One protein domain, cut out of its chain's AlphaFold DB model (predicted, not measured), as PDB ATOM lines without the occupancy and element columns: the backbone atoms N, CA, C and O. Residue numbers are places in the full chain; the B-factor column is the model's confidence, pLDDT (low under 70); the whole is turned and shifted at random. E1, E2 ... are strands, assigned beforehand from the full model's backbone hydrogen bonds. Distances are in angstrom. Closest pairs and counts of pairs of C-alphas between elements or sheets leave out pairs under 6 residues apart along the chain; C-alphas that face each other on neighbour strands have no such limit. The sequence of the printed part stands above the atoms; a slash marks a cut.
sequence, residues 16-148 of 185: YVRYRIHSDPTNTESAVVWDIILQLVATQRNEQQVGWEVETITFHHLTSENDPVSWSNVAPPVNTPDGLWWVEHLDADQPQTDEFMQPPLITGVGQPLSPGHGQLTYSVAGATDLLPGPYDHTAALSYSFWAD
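AT A GLANCE: This is residues 16 to 148 of the 185 residues of an uncharacterized protein of Phycisphaerae bacterium (UniProt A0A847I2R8). One twisted sheet folds over on itself into a flattened, incompletely closed barrel: E1, E2, E3 and E4 make one wall, E6, E7 and E8 the other, and the two walls join where E4 pairs with E6. The long bent hairpin of E2 and E3 runs on past this body, and there short E5 is added beside the first residues of E3. The printed part has 133 residues, with no named helix and eight named strands, E1 to E8 in chain order, in a branched sheet whose neighbour pairs are antiparallel. The class is all strand, with under half of the residues, 65 of 133, in named elements. The whole is compact, with a radius of gyration of the C-alphas of 15.3 A and spans of 47 by 35 by 23 A.

HOW THE PARTS SIT: E3, residues 49 to 61, has three neighbours: E2, residues 32 to 45, lies on one side, and E4, residues 69 to 74, and E5, residues 85 to 88, on the other side. Its pairing is staggered, with E5 beside residues 49 to 52 and E4 beside residues 55 to 61. N 37 and O 58 are 2.8 A apart between E2 and E3, N 59 and O 71 2.8 A between E3 and E4, and N 52 and O 85 2.8 A between E3 and E5. E1, residues 16 to 22, is an edge strand beside E2, with N 19 and O 36 2.8 A apart. E1 to E4 form a meander, each strand the antiparallel neighbour of the one before. On the other side of E4 from E3 is E6, residues 106 to 112, with N 111 and O 72 2.8 A apart. E6, E7, residues 120 to 126, and E8, residues 141 to 147, form a second meander; N 110 and O 120 are 2.8 A apart, and N 121 and O 146 2.8 A. E1 and E8 have their closest C-alphas, those of Ile 21 and Leu 141, 8.0 A apart, while E2 and E7 are apart.

IN THESE COORDINATES: E2 is 33.9 A long and bends by 59 degrees at residue 42; E3 is 32.0 A long and bends by 64 degrees at residue 55. E1 begins at C-alpha 16, (49.249, 15.461, 31.106). E2 ends at C-alpha 45, (44.951, 14.622, 13.690). E8 ends at C-alpha 147, (31.751, 9.091, 46.636).

THE WHOLE: The C-alphas of Glu 47 and Glu 65, the two farthest apart, are 48.1 A apart. The printed part has no cut. The links E5 to E6 and E7 to E8 are long, with 17 and 14 residues. The mean pLDDT of the printed part is 81.9; residues 64 to 66 and 127 to 148 are under 70.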
ATOM      1  N   TYR A  16      49.835  15.463  29.775       91.44
ATOM      2  CA  TYR A  16      49.249  15.461  31.106       91.44
ATOM      3  C   TYR A  16      48.608  16.819  31.336       91.44
ATOM      4  O   TYR A  16      49.299  17.839  31.347       91.44
ATOM      5  N   VAL A  17      47.290  16.829  31.506       90.56
ATOM      6  CA  VAL A  17      46.525  18.044  31.792       90.56
ATOM      7  C   VAL A  17      46.053  17.979  33.231       90.56
ATOM      8  O   VAL A  17      45.552  16.951  33.683       90.56
ATOM      9  N   ARG A  18      46.245  19.072  33.967       89.06
ATOM     10  CA  ARG A  18      45.940  19.155  35.393       89.06
ATOM     11  C   ARG A  18      44.944  20.275  35.647       89.06
ATOM     12  O   ARG A  18      45.242  21.432  35.367       89.06
ATOM     13  N   TYR A  19      43.814  19.934  36.251       87.00
ATOM     14  CA  TYR A  19      42.816  20.884  36.723       87.00
ATOM     15  C   TYR A  19      42.809  20.930  38.238       87.00
ATOM     16  O   TYR A  19      42.782  19.898  38.903       87.00
ATOM     17  N   ARG A  20      42.789  22.143  38.783       84.75
ATOM     18  CA  ARG A  20      42.741  22.381  40.223       84.75
ATOM     19  C   ARG A  20      41.436  23.065  40.574       84.75
ATOM     20  O   ARG A  20      41.129  24.126  40.041       84.75
ATOM     21  N   ILE A  21      40.690  22.458  41.486       82.31
ATOM     22  CA  ILE A  21      39.463  23.029  42.028       82.31
ATOM     23  C   ILE A  21      39.801  23.613  43.391       82.31
ATOM     24  O   ILE A  21      40.276  22.911  44.285       82.31
ATOM     25  N   HIS A  22      39.557  24.907  43.529       80.19
ATOM     26  CA  HIS A  22      39.791  25.670  44.744       80.19
ATOM     27  C   HIS A  22      38.570  25.617  45.674       80.19
ATOM     28  O   HIS A  22      37.437  25.507  45.210       80.19
ATOM     29  N   SER A  23      38.795  25.696  46.989       80.94
ATOM     30  CA  SER A  23      37.732  25.721  48.005       80.94
ATOM     31  C   SER A  23      36.809  26.925  47.835       80.94
ATOM     32  O   SER A  23      35.613  26.830  48.094       80.94
ATOM     33  N   ASP A  24      37.380  28.054  47.410       76.62
ATOM     34  CA  ASP A  24      36.648  29.211  46.921       76.62
ATOM     35  C   ASP A  24      36.982  29.371  45.428       76.62
ATOM     36  O   ASP A  24      38.082  29.819  45.091       76.62
ATOM     37  N   PRO A  25      36.066  29.007  44.512       71.50
ATOM     38  CA  PRO A  25      36.300  29.120  43.072       71.50
ATOM     39  C   PRO A  25      36.453  30.578  42.616       71.50
ATOM     40  O   PRO A  25      36.874  30.822  41.489       71.50
ATOM     41  N   THR A  26      36.122  31.543  43.483       71.00
ATOM     42  CA  THR A  26      36.306  32.972  43.251       71.00
ATOM     43  C   THR A  26      37.555  33.543  43.922       71.00
ATOM     44  O   THR A  26      37.712  34.768  43.926       71.00
ATOM     45  N   ASN A  27      38.472  32.704  44.430       71.00
ATOM     46  CA  ASN A  27      39.774  33.097  44.987       71.00
ATOM     47  C   ASN A  27      40.883  32.078  44.635       71.00
ATOM     48  O   ASN A  27      40.958  31.012  45.251       71.00
ATOM     49  N   THR A  28      41.796  32.417  43.711       72.19
ATOM     50  CA  THR A  28      42.948  31.561  43.323       72.19
ATOM     51  C   THR A  28      43.940  31.285  44.448       72.19
ATOM     52  O   THR A  28      44.669  30.301  44.380       72.19
ATOM     53  N   GLU A  29      43.980  32.121  45.484       79.94
ATOM     54  CA  GLU A  29      44.842  31.902  46.651       79.94
ATOM     55  C   GLU A  29      44.192  30.972  47.683       79.94
ATOM     56  O   GLU A  29      44.829  30.577  48.661       79.94
ATOM     57  N   SER A  30      42.911  30.624  47.506       79.38
ATOM     58  CA  SER A  30      42.249  29.670  48.390       79.38
ATOM     59  C   SER A  30      42.795  28.256  48.182       79.38
ATOM     60  O   SER A  30      43.371  27.931  47.140       79.38
ATOM     61  N   ALA A  31      42.641  27.402  49.194       84.06
ATOM     62  CA  ALA A  31      43.198  26.058  49.164       84.06
ATOM     63  C   ALA A  31      42.632  25.250  47.988       84.06
ATOM     64  O   ALA A  31      41.429  25.251  47.737       84.06
ATOM     65  N   VAL A  32      43.495  24.519  47.285       82.44
ATOM     66  CA  VAL A  32      43.047  23.527  46.302       82.44
ATOM     67  C   VAL A  32      42.463  22.343  47.066       82.44
ATOM     68  O   VAL A  32      43.138  21.778  47.922       82.44
ATOM     69  N   VAL A  33      41.222  21.977  46.756       84.62
ATOM     70  CA  VAL A  33      40.495  20.857  47.378       84.62
ATOM     71  C   VAL A  33      40.451  19.627  46.483       84.62
ATOM     72  O   VAL A  33      40.437  18.508  46.984       84.62
ATOM     73  N   TRP A  34      40.486  19.813  45.162       86.00
ATOM     74  CA  TRP A  34      40.627  18.711  44.217       86.00
ATOM     75  C   TRP A  34      41.694  18.995  43.184       86.00
ATOM     76  O   TRP A  34      41.824  20.110  42.676       86.00
ATOM     77  N   ASP A  35      42.401  17.937  42.839       88.44
ATOM     78  CA  ASP A  35      43.341  17.909  41.742       88.44
ATOM     79  C   ASP A  35      42.962  16.783  40.784       88.44
ATOM     80  O   ASP A  35      42.869  15.623  41.185       88.44
ATOM     81  N   ILE A  36      42.689  17.138  39.535       91.44
ATOM     82  CA  ILE A  36      42.220  16.220  38.500       91.44
ATOM     83  C   ILE A  36      43.280  16.169  37.416       91.44
ATOM     84  O   ILE A  36      43.595  17.188  36.804       91.44
ATOM     85  N   ILE A  37      43.826  14.987  37.175       93.25
ATOM     86  CA  ILE A  37      44.906  14.767  36.221       93.25
ATOM     87  C   ILE A  37      44.382  13.870  35.106       93.25
ATOM     88  O   ILE A  37      43.948  12.747  35.362       93.25
ATOM     89  N   LEU A  38      44.437  14.364  33.873       95.00
ATOM     90  CA  LEU A  38      44.174  13.594  32.666       95.00
ATOM     91  C   LEU A  38      45.493  13.199  32.017       95.00
ATOM     92  O   LEU A  38      46.326  14.063  31.747       95.00
ATOM     93  N   GLN A  39      45.646  11.911  31.733       96.56
ATOM     94  CA  GLN A  39      46.636  11.401  30.795       96.56
ATOM     95  C   GLN A  39      45.963  11.272  29.429       96.56
ATOM     96  O   GLN A  39      44.974  10.553  29.285       96.56
ATOM     97  N   LEU A  40      46.473  12.024  28.460       96.06
ATOM     98  CA  LEU A  40      45.926  12.147  27.119       96.06
ATOM     99  C   LEU A  40      46.891  11.542  26.106       96.06
ATOM    100  O   LEU A  40      48.068  11.908  26.082       96.06
ATOM    101  N   VAL A  41      46.367  10.686  25.238       96.12
ATOM    102  CA  VAL A  41      47.109  10.072  24.134       96.12
ATOM    103  C   VAL A  41      46.596  10.661  22.831       96.12
ATOM    104  O   VAL A  41      45.389  10.701  22.591       96.12
ATOM    105  N   ALA A  42      47.499  11.165  21.992       95.06
ATOM    106  CA  ALA A  42      47.117  11.648  20.673       95.06
ATOM    107  C   ALA A  42      46.793  10.448  19.779       95.06
ATOM    108  O   ALA A  42      47.660   9.614  19.521       95.06
ATOM    109  N   THR A  43      45.564  10.376  19.274       95.00
ATOM    110  CA  THR A  43      45.092   9.223  18.488       95.00
ATOM    111  C   THR A  43      44.864   9.596  17.030       95.00
ATOM    112  O   THR A  43      45.095   8.789  16.127       95.00
ATOM    113  N   GLN A  44      44.407  10.824  16.776       94.06
ATOM    114  CA  GLN A  44      44.113  11.319  15.432       94.06
ATOM    115  C   GLN A  44      44.519  12.782  15.276       94.06
ATOM    116  O   GLN A  44      44.643  13.518  16.247       94.06
ATOM    117  N   ARG A  45      44.705  13.221  14.032       92.00
ATOM    118  CA  ARG A  45      44.951  14.622  13.690       92.00
ATOM    119  C   ARG A  45      44.281  14.950  12.367       92.00
ATOM    120  O   ARG A  45      44.311  14.145  11.437       92.00
ATOM    121  N   ASN A  46      43.696  16.136  12.294       87.81
ATOM    122  CA  ASN A  46      43.264  16.764  11.052       87.81
ATOM    123  C   ASN A  46      44.068  18.063  10.831       87.81
ATOM    124  O   ASN A  46      45.055  18.310  11.523       87.81
ATOM    125  N   GLU A  47      43.702  18.879   9.841       78.25
ATOM    126  CA  GLU A  47      44.480  20.072   9.472       78.25
ATOM    127  C   GLU A  47      44.634  21.102  10.607       78.25
ATOM    128  O   GLU A  47      45.598  21.864  10.589       78.25
ATOM    129  N   GLN A  48      43.722  21.130  11.588       83.38
ATOM    130  CA  GLN A  48      43.675  22.168  12.631       83.38
ATOM    131  C   GLN A  48      43.597  21.615  14.058       83.38
ATOM    132  O   GLN A  48      43.843  22.343  15.015       83.38
ATOM    133  N   GLN A  49      43.263  20.337  14.223       93.12
ATOM    134  CA  GLN A  49      42.993  19.746  15.526       93.12
ATOM    135  C   GLN A  49      43.690  18.407  15.699       93.12
ATOM    136  O   GLN A  49      43.871  17.639  14.749       93.12
ATOM    137  N   VAL A  50      44.011  18.102  16.950       95.44
ATOM    138  CA  VAL A  50      44.433  16.772  17.382       95.44
ATOM    139  C   VAL A  50      43.311  16.180  18.228       95.44
ATOM    140  O   VAL A  50      42.736  16.854  19.082       95.44
ATOM    141  N   GLY A  51      42.956  14.935  17.930       96.31
ATOM    142  CA  GLY A  51      41.982  14.138  18.657       96.31
ATOM    143  C   GLY A  51      42.694  13.316  19.721       96.31
ATOM    144  O   GLY A  51      43.500  12.438  19.396       96.31
ATOM    145  N   TRP A  52      42.386  13.618  20.977       96.75
ATOM    146  CA  TRP A  52      43.001  13.027  22.155       96.75
ATOM    147  C   TRP A  52      42.071  12.005  22.798       96.75
ATOM    148  O   TRP A  52      40.918  12.304  23.109       96.75
ATOM    149  N   GLU A  53      42.578  10.806  23.034       97.12
ATOM    150  CA  GLU A  53      41.945   9.842  23.923       97.12
ATOM    151  C   GLU A  53      42.322  10.166  25.372       97.12
ATOM    152  O   GLU A  53      43.470  10.504  25.664       97.12
ATOM    153  N   VAL A  54      41.365  10.052  26.293       97.31
ATOM    154  CA  VAL A  54      41.664  10.087  27.728       97.31
ATOM    155  C   VAL A  54      42.053   8.674  28.145       97.31
ATOM    156  O   VAL A  54      41.189   7.827  28.343       97.31
ATOM    157  N   GLU A  55      43.348   8.413  28.290       97.50
ATOM    158  CA  GLU A  55      43.847   7.099  28.708       97.50
ATOM    159  C   GLU A  55      43.554   6.847  30.188       97.50
ATOM    160  O   GLU A  55      43.204   5.739  30.593       97.50
ATOM    161  N   THR A  56      43.690   7.869  31.031       97.56
ATOM    162  CA  THR A  56      43.367   7.779  32.457       97.56
ATOM    163  C   THR A  56      42.949   9.141  32.987       97.56
ATOM    164  O   THR A  56      43.541  10.166  32.653       97.56
ATOM    165  N   ILE A  57      41.948   9.142  33.863       96.88
ATOM    166  CA  ILE A  57      41.602  10.276  34.719       96.88
ATOM    167  C   ILE A  57      41.877   9.900  36.169       96.88
ATOM    168  O   ILE A  57      41.414   8.865  36.650       96.88
ATOM    169  N   THR A  58      42.640  10.737  36.862       96.00
ATOM    170  CA  THR A  58      42.961  10.579  38.280       96.00
ATOM    171  C   THR A  58      42.418  11.763  39.056       96.00
ATOM    172  O   THR A  58      42.583  12.908  38.645       96.00
ATOM    173  N   PHE A  59      41.789  11.482  40.187       92.69
ATOM    174  CA  PHE A  59      41.263  12.468  41.115       92.69
ATOM    175  C   PHE A  59      42.021  12.354  42.424       92.69
ATOM    176  O   PHE A  59      42.107  11.263  42.983       92.69
ATOM    177  N   HIS A  60      42.499  13.475  42.942       91.38
ATOM    178  CA  HIS A  60      43.019  13.586  44.295       91.38
ATOM    179  C   HIS A  60      42.145  14.562  45.071       91.38
ATOM    180  O   HIS A  60      42.024  15.727  44.691       91.38
ATOM    181  N   HIS A  61      41.563  14.097  46.170       88.00
ATOM    182  CA  HIS A  61      40.932  14.965  47.148       88.00
ATOM    183  C   HIS A  61      41.984  15.403  48.165       88.00
ATOM    184  O   HIS A  61      42.516  14.593  48.930       88.00
ATOM    185  N   LEU A  62      42.299  16.693  48.143       85.25
ATOM    186  CA  LEU A  62      43.299  17.310  48.997       85.25
ATOM    187  C   LEU A  62      42.609  17.775  50.282       85.25
ATOM    188  O   LEU A  62      41.882  18.767  50.290       85.25
ATOM    189  N   THR A  63      42.824  17.043  51.374       73.06
ATOM    190  CA  THR A  63      42.381  17.469  52.709       73.06
ATOM    191  C   THR A  63      43.557  18.073  53.468       73.06
ATOM    192  O   THR A  63      44.701  17.679  53.262       73.06
ATOM    193  N   SER A  64      43.296  19.043  54.343       58.00
ATOM    194  CA  SER A  64      44.335  19.795  55.058       58.00
ATOM    195  C   SER A  64      45.138  18.976  56.079       58.00
ATOM    196  O   SER A  64      46.083  19.512  56.650       58.00
ATOM    197  N   GLU A  65      44.776  17.714  56.335       57.03
ATOM    198  CA  GLU A  65      45.288  16.954  57.486       57.03
ATOM    199  C   GLU A  65      45.792  15.530  57.180       57.03
ATOM    200  O   GLU A  65      46.329  14.903  58.085       57.03
ATOM    201  N   ASN A  66      45.694  15.012  55.946       58.19
ATOM    202  CA  ASN A  66      46.111  13.638  55.610       58.19
ATOM    203  C   ASN A  66      46.641  13.495  54.173       58.19
ATOM    204  O   ASN A  66      46.466  14.391  53.344       58.19
ATOM    205  N   ASP A  67      47.243  12.333  53.878       72.81
ATOM    206  CA  ASP A  67      47.541  11.900  52.509       72.81
ATOM    207  C   ASP A  67      46.284  12.010  51.622       72.81
ATOM    208  O   ASP A  67      45.175  11.696  52.072       72.81
ATOM    209  N   PRO A  68      46.423  12.456  50.362       82.44
ATOM    210  CA  PRO A  68      45.279  12.665  49.488       82.44
ATOM    211  C   PRO A  68      44.545  11.354  49.206       82.44
ATOM    212  O   PRO A  68      45.132  10.373  48.735       82.44
ATOM    213  N   VAL A  69      43.228  11.355  49.413       88.88
ATOM    214  CA  VAL A  69      42.386  10.239  48.968       88.88
ATOM    215  C   VAL A  69      42.276  10.328  47.456       88.88
ATOM    216  O   VAL A  69      41.961  11.388  46.915       88.88
ATOM    217  N   SER A  70      42.588   9.229  46.774       93.06
ATOM    218  CA  SER A  70      42.773   9.243  45.328       93.06
ATOM    219  C   SER A  70      41.947   8.169  44.637       93.06
ATOM    220  O   SER A  70      41.846   7.049  45.138       93.06
ATOM    221  N   TRP A  71      41.415   8.499  43.464       95.62
ATOM    222  CA  TRP A  71      40.671   7.586  42.599       95.62
ATOM    223  C   TRP A  71      41.190   7.671  41.170       95.62
ATOM    224  O   TRP A  71      41.619   8.735  40.734       95.62
ATOM    225  N   SER A  72      41.093   6.580  40.418       97.12
ATOM    226  CA  SER A  72      41.419   6.558  38.991       97.12
ATOM    227  C   SER A  72      40.350   5.843  38.178       97.12
ATOM    228  O   SER A  72      39.816   4.826  38.624       97.12
ATOM    229  N   ASN A  73      40.096   6.314  36.964       97.62
ATOM    230  CA  ASN A  73      39.364   5.563  35.950       97.62
ATOM    231  C   ASN A  73      40.219   5.455  34.680       97.62
ATOM    232  O   ASN A  73      40.745   6.463  34.206       97.62
ATOM    233  N   VAL A  74      40.369   4.237  34.159       97.81
ATOM    234  CA  VAL A  74      41.159   3.934  32.957       97.81
ATOM    235  C   VAL A  74      40.231   3.938  31.751       97.81
ATOM    236  O   VAL A  74      39.157   3.341  31.808       97.81
ATOM    237  N   ALA A  75      40.657   4.597  30.676       96.00
ATOM    238  CA  ALA A  75      39.897   4.801  29.447       96.00
ATOM    239  C   ALA A  75      38.447   5.267  29.710       96.00
ATOM    240  O   ALA A  75      37.493   4.614  29.267       96.00
ATOM    241  N   PRO A  76      38.236   6.351  30.489       96.19
ATOM    242  CA  PRO A  76      36.894   6.857  30.724       96.19
ATOM    243  C   PRO A  76      36.243   7.298  29.403       96.19
ATOM    244  O   PRO A  76      36.913   7.873  28.545       96.19
ATOM    245  N   PRO A  77      34.928   7.090  29.234       91.94
ATOM    246  CA  PRO A  77      34.245   7.519  28.026       91.94
ATOM    247  C   PRO A  77      34.250   9.048  27.920       91.94
ATOM    248  O   PRO A  77      33.792   9.758  28.820       91.94
ATOM    249  N   VAL A  78      34.724   9.543  26.781       94.00
ATOM    250  CA  VAL A  78      34.546  10.930  26.355       94.00
ATOM    251  C   VAL A  78      33.229  11.019  25.591       94.00
ATOM    252  O   VAL A  78      33.002  10.260  24.651       94.00
ATOM    253  N   ASN A  79      32.339  11.932  25.980       91.56
ATOM    254  CA  ASN A  79      31.009  12.057  25.381       91.56
ATOM    255  C   ASN A  79      31.030  12.847  24.059       91.56
ATOM    256  O   ASN A  79      30.375  13.882  23.913       91.56
ATOM    257  N   THR A  80      31.805  12.356  23.101       92.81
ATOM    258  CA  THR A  80      31.847  12.805  21.707       92.81
ATOM    259  C   THR A  80      31.544  11.617  20.788       92.81
ATOM    260  O   THR A  80      31.693  10.466  21.205       92.81
ATOM    261  N   PRO A  81      31.083  11.843  19.541       93.12
ATOM    262  CA  PRO A  81      30.651  10.754  18.657       93.12
ATOM    263  C   PRO A  81      31.707   9.672  18.388       93.12
ATOM    264  O   PRO A  81      31.352   8.527  18.118       93.12
ATOM    265  N   ASP A  82      32.984  10.038  18.441       94.12
ATOM    266  CA  ASP A  82      34.137   9.170  18.204       94.12
ATOM    267  C   ASP A  82      34.933   8.849  19.478       94.12
ATOM    268  O   ASP A  82      35.934   8.139  19.406       94.12
ATOM    269  N   GLY A  83      34.491   9.346  20.638       95.44
ATOM    270  CA  GLY A  83      35.180   9.163  21.913       95.44
ATOM    271  C   GLY A  83      36.504   9.926  22.036       95.44
ATOM    272  O   GLY A  83      37.272   9.633  22.949       95.44
ATOM    273  N   LEU A  84      36.785  10.888  21.148       96.62
ATOM    274  CA  LEU A  84      37.984  11.724  21.203       96.62
ATOM    275  C   LEU A  84      37.668  13.147  21.660       96.62
ATOM    276  O   LEU A  84      36.652  13.743  21.290       96.62
ATOM    277  N   TRP A  85      38.588  13.726  22.423       95.19
ATOM    278  CA  TRP A  85      38.628  15.152  22.687       95.19
ATOM    279  C   TRP A  85      39.431  15.858  21.596       95.19
ATOM    280  O   TRP A  85      40.656  15.797  21.565       95.19
ATOM    281  N   TRP A  86      38.735  16.549  20.700       95.19
ATOM    282  CA  TRP A  86      39.364  17.366  19.668       95.19
ATOM    283  C   TRP A  86      39.770  18.734  20.215       95.19
ATOM    284  O   TRP A  86      38.919  19.491  20.683       95.19
ATOM    285  N   VAL A  87      41.064  19.042  20.137       93.94
ATOM    286  CA  VAL A  87      41.654  20.313  20.581       93.94
ATOM    287  C   VAL A  87      42.328  20.991  19.394       93.94
ATOM    288  O   VAL A  87      43.060  20.349  18.640       93.94
ATOM    289  N   GLU A  88      42.048  22.279  19.211       93.50
ATOM    290  CA  GLU A  88      42.756  23.128  18.252       93.50
ATOM    291  C   GLU A  88      44.095  23.560  18.849       93.50
ATOM    292  O   GLU A  88      44.158  23.957  20.011       93.50
ATOM    293  N   HIS A  89      45.158  23.479  18.051       89.50
ATOM    294  CA  HIS A  89      46.509  23.818  18.494       89.50
ATOM    295  C   HIS A  89      47.111  24.894  17.600       89.50
ATOM    296  O   HIS A  89      47.030  24.804  16.373       89.50
ATOM    297  N   LEU A  90      47.789  25.869  18.208       90.12
ATOM    298  CA  LEU A  90      48.554  26.870  17.462       90.12
ATOM    299  C   LEU A  90      49.756  26.229  16.745       90.12
ATOM    300  O   LEU A  90      50.068  26.580  15.607       90.12
ATOM    301  N   ASP A  91      50.401  25.267  17.409       89.00
ATOM    302  CA  ASP A  91      51.393  24.354  16.838       89.00
ATOM    303  C   ASP A  91      51.026  22.917  17.238       89.00
ATOM    304  O   ASP A  91      51.299  22.470  18.349       89.00
ATOM    305  N   ALA A  92      50.403  22.174  16.324       86.88
ATOM    306  CA  ALA A  92      49.956  20.809  16.598       86.88
ATOM    307  C   ALA A  92      51.099  19.775  16.717       86.88
ATOM    308  O   ALA A  92      50.833  18.651  17.137       86.88
ATOM    309  N   ASP A  93      52.353  20.127  16.404       86.94
ATOM    310  CA  ASP A  93      53.518  19.295  16.751       86.94
ATOM    311  C   ASP A  93      54.006  19.573  18.184       86.94
ATOM    312  O   ASP A  93      54.666  18.733  18.805       86.94
ATOM    313  N   GLN A  94      53.638  20.731  18.741       86.88
ATOM    314  CA  GLN A  94      53.945  21.144  20.108       86.88
ATOM    315  C   GLN A  94      52.702  21.648  20.868       86.88
ATOM    316  O   GLN A  94      52.691  22.800  21.307       86.88
ATOM    317  N   PRO A  95      51.696  20.785  21.120       87.50
ATOM    318  CA  PRO A  95      50.531  21.141  21.925       87.50
ATOM    319  C   PRO A  95      50.923  21.719  23.284       87.50
ATOM    320  O   PRO A  95      51.748  21.115  23.986       87.50
ATOM    321  N   GLN A  96      50.315  22.835  23.662       84.62
ATOM    322  CA  GLN A  96      50.486  23.505  24.947       84.62
ATOM    323  C   GLN A  96      49.333  23.154  25.891       84.62
ATOM    324  O   GLN A  96      48.202  22.929  25.475       84.62
ATOM    325  N   THR A  97      49.605  23.063  27.193       78.81
ATOM    326  CA  THR A  97      48.604  22.624  28.184       78.81
ATOM    327  C   THR A  97      47.457  23.618  28.383       78.81
ATOM    328  O   THR A  97      46.379  23.216  28.805       78.81
ATOM    329  N   ASP A  98      47.670  24.898  28.086       80.88
ATOM    330  CA  ASP A  98      46.661  25.963  28.127       80.88
ATOM    331  C   ASP A  98      45.698  25.936  26.926       80.88
ATOM    332  O   ASP A  98      44.727  26.683  26.907       80.88
ATOM    333  N   GLU A  99      45.900  25.044  25.957       86.38
ATOM    334  CA  GLU A  99      44.928  24.770  24.886       86.38
ATOM    335  C   GLU A  99      43.822  23.803  25.370       86.38
ATOM    336  O   GLU A  99      42.751  23.697  24.776       86.38
ATOM    337  N   PHE A 100      44.030  23.138  26.512       88.94
ATOM    338  CA  PHE A 100      43.155  22.105  27.078       88.94
ATOM    339  C   PHE A 100      42.188  22.659  28.140       88.94
ATOM    340  O   PHE A 100      41.864  22.001  29.129       88.94
ATOM    341  N   MET A 101      41.710  23.890  27.973       82.69
ATOM    342  CA  MET A 101      40.915  24.576  29.007       82.69
ATOM    343  C   MET A 101      39.476  24.077  29.115       82.69
ATOM    344  O   MET A 101      38.834  24.252  30.148       82.69
ATOM    345  N   GLN A 102      38.961  23.460  28.053       84.69
ATOM    346  CA  GLN A 102      37.570  23.033  27.960       84.69
ATOM    347  C   GLN A 102      37.503  21.538  27.650       84.69
ATOM    348  O   GLN A 102      37.337  21.162  26.486       84.69
ATOM    349  N   PRO A 103      37.645  20.669  28.667       89.19
ATOM    350  CA  PRO A 103      37.441  19.251  28.452       89.19
ATOM    351  C   PRO A 103      35.983  18.989  28.039       89.19
ATOM    352  O   PRO A 103      35.066  19.643  28.552       89.19
ATOM    353  N   PRO A 104      35.732  18.030  27.136       90.88
ATOM    354  CA  PRO A 104      34.390  17.543  26.856       90.88
ATOM    355  C   PRO A 104      33.799  16.895  28.109       90.88
ATOM    356  O   PRO A 104      34.486  16.671  29.106       90.88
ATOM    357  N   LEU A 105      32.511  16.558  28.053       90.50
ATOM    358  CA  LEU A 105      31.895  15.801  29.133       90.50
ATOM    359  C   LEU A 105      32.534  14.408  29.231       90.50
ATOM    360  O   LEU A 105      32.464  13.618  28.292       90.50
ATOM    361  N   ILE A 106      33.108  14.112  30.392       92.94
ATOM    362  CA  ILE A 106      33.675  12.821  30.767       92.94
ATOM    363  C   ILE A 106      32.941  12.367  32.026       92.94
ATOM    364  O   ILE A 106      32.938  13.056  33.052       92.94
ATOM    365  N   THR A 107      32.306  11.203  31.959       91.56
ATOM    366  CA  THR A 107      31.586  10.603  33.088       91.56
ATOM    367  C   THR A 107      32.144   9.225  33.388       91.56
ATOM    368  O   THR A 107      32.733   8.570  32.528       91.56
ATOM    369  N   GLY A 108      31.994   8.768  34.625       93.12
ATOM    370  CA  GLY A 108      32.435   7.429  34.974       93.12
ATOM    371  C   GLY A 108      32.479   7.173  36.465       93.12
ATOM    372  O   GLY A 108      31.913   7.914  37.269       93.12
ATOM    373  N   VAL A 109      33.166   6.085  36.802       93.31
ATOM    374  CA  VAL A 109      33.328   5.609  38.172       93.31
ATOM    375  C   VAL A 109      34.808   5.336  38.417       93.31
ATOM    376  O   VAL A 109      35.382   4.399  37.867       93.31
ATOM    377  N   GLY A 110      35.434   6.178  39.232       94.00
ATOM    378  CA  GLY A 110      36.813   6.029  39.668       94.00
ATOM    379  C   GLY A 110      36.943   4.953  40.739       94.00
ATOM    380  O   GLY A 110      36.197   4.943  41.721       94.00
ATOM    381  N   GLN A 111      37.915   4.061  40.566       95.62
ATOM    382  CA  GLN A 111      38.305   3.096  41.587       95.62
ATOM    383  C   GLN A 111      39.288   3.745  42.564       95.62
ATOM    384  O   GLN A 111      40.192   4.456  42.117       95.62
ATOM    385  N   PRO A 112      39.137   3.525  43.876       93.56
ATOM    386  CA  PRO A 112      40.051   4.069  44.869       93.56
ATOM    387  C   PRO A 112      41.454   3.478  44.685       93.56
ATOM    388  O   PRO A 112      41.616   2.273  44.490       93.56
ATOM    389  N   LEU A 113      42.481   4.323  44.765       92.06
ATOM    390  CA  LEU A 113      43.885   3.898  44.692       92.06
ATOM    391  C   LEU A 113      44.408   3.369  46.033       92.06
ATOM    392  O   LEU A 113      45.377   2.611  46.063       92.06
ATOM    393  N   SER A 114      43.745   3.739  47.130       86.56
ATOM    394  CA  SER A 114      44.033   3.248  48.477       86.56
ATOM    395  C   SER A 114      42.897   2.342  48.968       86.56
ATOM    396  O   SER A 114      41.726   2.664  48.750       86.56
ATOM    397  N   PRO A 115      43.196   1.226  49.658       78.81
ATOM    398  CA  PRO A 115      42.170   0.373  50.252       78.81
ATOM    399  C   PRO A 115      41.309   1.129  51.273       78.81
ATOM    400  O   PRO A 115      41.822   1.965  52.011       78.81
ATOM    401  N   GLY A 116      40.024   0.775  51.375       78.31
ATOM    402  CA  GLY A 116      39.125   1.295  52.418       78.31
ATOM    403  C   GLY A 116      38.330   2.550  52.048       78.31
ATOM    404  O   GLY A 116      37.658   3.100  52.913       78.31
ATOM    405  N   HIS A 117      38.372   2.979  50.787       81.50
ATOM    406  CA  HIS A 117      37.515   4.043  50.264       81.50
ATOM    407  C   HIS A 117      36.478   3.476  49.287       81.50
ATOM    408  O   HIS A 117      36.758   2.504  48.586       81.50
ATOM    409  N   GLY A 118      35.291   4.082  49.238       85.25
ATOM    410  CA  GLY A 118      34.272   3.784  48.231       85.25
ATOM    411  C   GLY A 118      34.680   4.232  46.822       85.25
ATOM    412  O   GLY A 118      35.712   4.882  46.627       85.25
ATOM    413  N   GLN A 119      33.867   3.895  45.820       89.69
ATOM    414  CA  GLN A 119      34.076   4.379  44.454       89.69
ATOM    415  C   GLN A 119      33.726   5.868  44.344       89.69
ATOM    416  O   GLN A 119      32.958   6.396  45.147       89.69
ATOM    417  N   LEU A 120      34.283   6.539  43.335       89.00
ATOM    418  CA  LEU A 120      33.966   7.927  43.003       89.00
ATOM    419  C   LEU A 120      33.160   7.968  41.706       89.00
ATOM    420  O   LEU A 120      33.730   7.854  40.624       89.00
ATOM    421  N   THR A 121      31.852   8.178  41.788       89.44
ATOM    422  CA  THR A 121      31.056   8.533  40.609       89.44
ATOM    423  C   THR A 121      31.307   9.997  40.273       89.44
ATOM    424  O   THR A 121      31.179  10.869  41.135       89.44
ATOM    425  N   TYR A 122      31.658  10.282  39.023       87.94
ATOM    426  CA  TYR A 122      31.998  11.634  38.603       87.94
ATOM    427  C   TYR A 122      31.379  12.010  37.258       87.94
ATOM    428  O   TYR A 122      31.093  11.178  36.393       87.94
ATOM    429  N   SER A 123      31.237  13.317  37.086       89.62
ATOM    430  CA  SER A 123      30.927  13.984  35.829       89.62
ATOM    431  C   SER A 123      31.783  15.238  35.766       89.62
ATOM    432  O   SER A 123      31.676  16.063  36.668       89.62
ATOM    433  N   VAL A 124      32.616  15.379  34.737       87.56
ATOM    434  CA  VAL A 124      33.516  16.524  34.537       87.56
ATOM    435  C   VAL A 124      33.335  17.054  33.121       87.56
ATOM    436  O   VAL A 124      33.338  16.275  32.176       87.56
ATOM    437  N   ALA A 125      33.182  18.363  32.969       86.44
ATOM    438  CA  ALA A 125      33.182  19.053  31.682       86.44
ATOM    439  C   ALA A 125      33.732  20.472  31.858       86.44
ATOM    440  O   ALA A 125      33.677  21.018  32.961       86.44
ATOM    441  N   GLY A 126      34.203  21.098  30.782       79.00
ATOM    442  CA  GLY A 126      34.452  22.536  30.762       79.00
ATOM    443  C   GLY A 126      33.161  23.317  31.026       79.00
ATOM    444  O   GLY A 126      32.082  22.938  30.567       79.00
ATOM    445  N   ALA A 127      33.251  24.402  31.786       67.50
ATOM    446  CA  ALA A 127      32.137  25.309  32.002       67.50
ATOM    447  C   ALA A 127      31.940  26.198  30.769       67.50
ATOM    448  O   ALA A 127      32.891  26.764  30.228       67.50
ATOM    449  N   THR A 128      30.687  26.336  30.342       58.06
ATOM    450  CA  THR A 128      30.289  27.223  29.240       58.06
ATOM    451  C   THR A 128      30.184  28.681  29.675       58.06
ATOM    452  O   THR A 128      30.407  29.572  28.862       58.06
ATOM    453  N   ASP A 129      29.896  28.914  30.957       55.56
ATOM    454  CA  ASP A 129      29.773  30.238  31.557       55.56
ATOM    455  C   ASP A 129      30.889  30.419  32.589       55.56
ATOM    456  O   ASP A 129      30.755  30.048  33.757       55.56
ATOM    457  N   LEU A 130      32.023  30.970  32.149       53.75
ATOM    458  CA  LEU A 130      33.033  31.462  33.081       53.75
ATOM    459  C   LEU A 130      32.387  32.587  33.902       53.75
ATOM    460  O   LEU A 130      31.902  33.573  33.342       53.75
ATOM    461  N   LEU A 131      32.334  32.436  35.228       49.94
ATOM    462  CA  LEU A 131      31.848  33.504  36.100       49.94
ATOM    463  C   LEU A 131      32.736  34.744  35.891       49.94
ATOM    464  O   LEU A 131      33.959  34.614  35.979       49.94
ATOM    465  N   PRO A 132      32.166  35.940  35.640       42.72
ATOM    466  CA  PRO A 132      32.961  37.153  35.520       42.72
ATOM    467  C   PRO A 132      33.704  37.401  36.839       42.72
ATOM    468  O   PRO A 132      33.098  37.590  37.893       42.72
ATOM    469  N   GLY A 133      35.029  37.370  36.772       51.38
ATOM    470  CA  GLY A 133      35.956  37.490  37.895       51.38
ATOM    471  C   GLY A 133      37.391  37.543  37.361       51.38
ATOM    472  O   GLY A 133      37.570  37.467  36.149       51.38
ATOM    473  N   PRO A 134      38.431  37.650  38.205       46.34
ATOM    474  CA  PRO A 134      39.838  37.688  37.770       46.34
ATOM    475  C   PRO A 134      40.341  36.367  37.131       46.34
ATOM    476  O   PRO A 134      41.542  36.126  37.054       46.34
ATOM    477  N   TYR A 135      39.424  35.507  36.690       49.03
ATOM    478  CA  TYR A 135      39.609  34.116  36.290       49.03
ATOM    479  C   TYR A 135      39.512  33.920  34.783       49.03
ATOM    480  O   TYR A 135      39.018  32.891  34.330       49.03
ATOM    481  N   ASP A 136      40.043  34.862  34.002       39.16
ATOM    482  CA  ASP A 136      40.138  34.738  32.539       39.16
ATOM    483  C   ASP A 136      40.945  33.495  32.089       39.16
ATOM    484  O   ASP A 136      40.931  33.134  30.913       39.16
ATOM    485  N   HIS A 137      41.626  32.803  33.016       38.72
ATOM    486  CA  HIS A 137      42.510  31.668  32.732       38.72
ATOM    487  C   HIS A 137      42.335  30.457  33.656       38.72
ATOM    488  O   HIS A 137      43.151  29.539  33.607       38.72
ATOM    489  N   THR A 138      41.306  30.414  34.503       38.28
ATOM    490  CA  THR A 138      41.011  29.195  35.270       38.28
ATOM    491  C   THR A 138      40.003  28.394  34.466       38.28
ATOM    492  O   THR A 138      38.902  28.873  34.208       38.28
ATOM    493  N   ALA A 139      40.357  27.178  34.048       45.72
ATOM    494  CA  ALA A 139      39.380  26.254  33.489       45.72
ATOM    495  C   ALA A 139      38.328  25.995  34.574       45.72
ATOM    496  O   ALA A 139      38.570  25.248  35.523       45.72
ATOM    497  N   ALA A 140      37.183  26.668  34.489       50.16
ATOM    498  CA  ALA A 140      36.059  26.335  35.336       50.16
ATOM    499  C   ALA A 140      35.547  24.982  34.846       50.16
ATOM    500  O   ALA A 140      35.202  24.824  33.676       50.16
ATOM    501  N   LEU A 141      35.563  23.988  35.726       53.84
ATOM    502  CA  LEU A 141      34.932  22.709  35.459       53.84
ATOM    503  C   LEU A 141      33.509  22.765  36.003       53.84
ATOM    504  O   LEU A 141      33.293  23.139  37.155       53.84
ATOM    505  N   SER A 142      32.545  22.348  35.197       56.00
ATOM    506  CA  SER A 142      31.268  21.880  35.718       56.00
ATOM    507  C   SER A 142      31.488  20.455  36.200       56.00
ATOM    508  O   SER A 142      31.770  19.563  35.395       56.00
ATOM    509  N   TYR A 143      31.396  20.244  37.511       55.78
ATOM    510  CA  TYR A 143      31.646  18.942  38.114       55.78
ATOM    511  C   TYR A 143      30.540  18.512  39.072       55.78
ATOM    512  O   TYR A 143      29.907  19.322  39.748       55.78
ATOM    513  N   SER A 144      30.334  17.203  39.160       55.25
ATOM    514  CA  SER A 144      29.652  16.583  40.292       55.25
ATOM    515  C   SER A 144      30.403  15.323  40.695       55.25
ATOM    516  O   SER A 144      30.822  14.543  39.838       55.25
ATOM    517  N   PHE A 145      30.598  15.166  42.001       59.28
ATOM    518  CA  PHE A 145      31.323  14.060  42.609       59.28
ATOM    519  C   PHE A 145      30.426  13.411  43.649       59.28
ATOM    520  O   PHE A 145      29.907  14.092  44.533       59.28
ATOM    521  N   TRP A 146      30.268  12.100  43.546       56.31
ATOM    522  CA  TRP A 146      29.530  11.294  44.504       56.31
ATOM    523  C   TRP A 146      30.430  10.133  44.887       56.31
ATOM    524  O   TRP A 146      30.645   9.220  44.091       56.31
ATOM    525  N   ALA A 147      31.018  10.211  46.075       51.69
ATOM    526  CA  ALA A 147      31.751   9.091  46.636       51.69
ATOM    527  C   ALA A 147      30.772   8.211  47.420       51.69
ATOM    528  O   ALA A 147      29.971   8.745  48.192       51.69
ATOM    529  N   ASP A 148      30.838   6.892  47.229       50.12
ATOM    530  CA  ASP A 148      29.984   5.941  47.965       50.12
ATOM    531  C   ASP A 148      30.218   6.021  49.484       50.12
ATOM    532  O   ASP A 148      29.301   5.784  50.264       50.12
TER     533      ASP A 148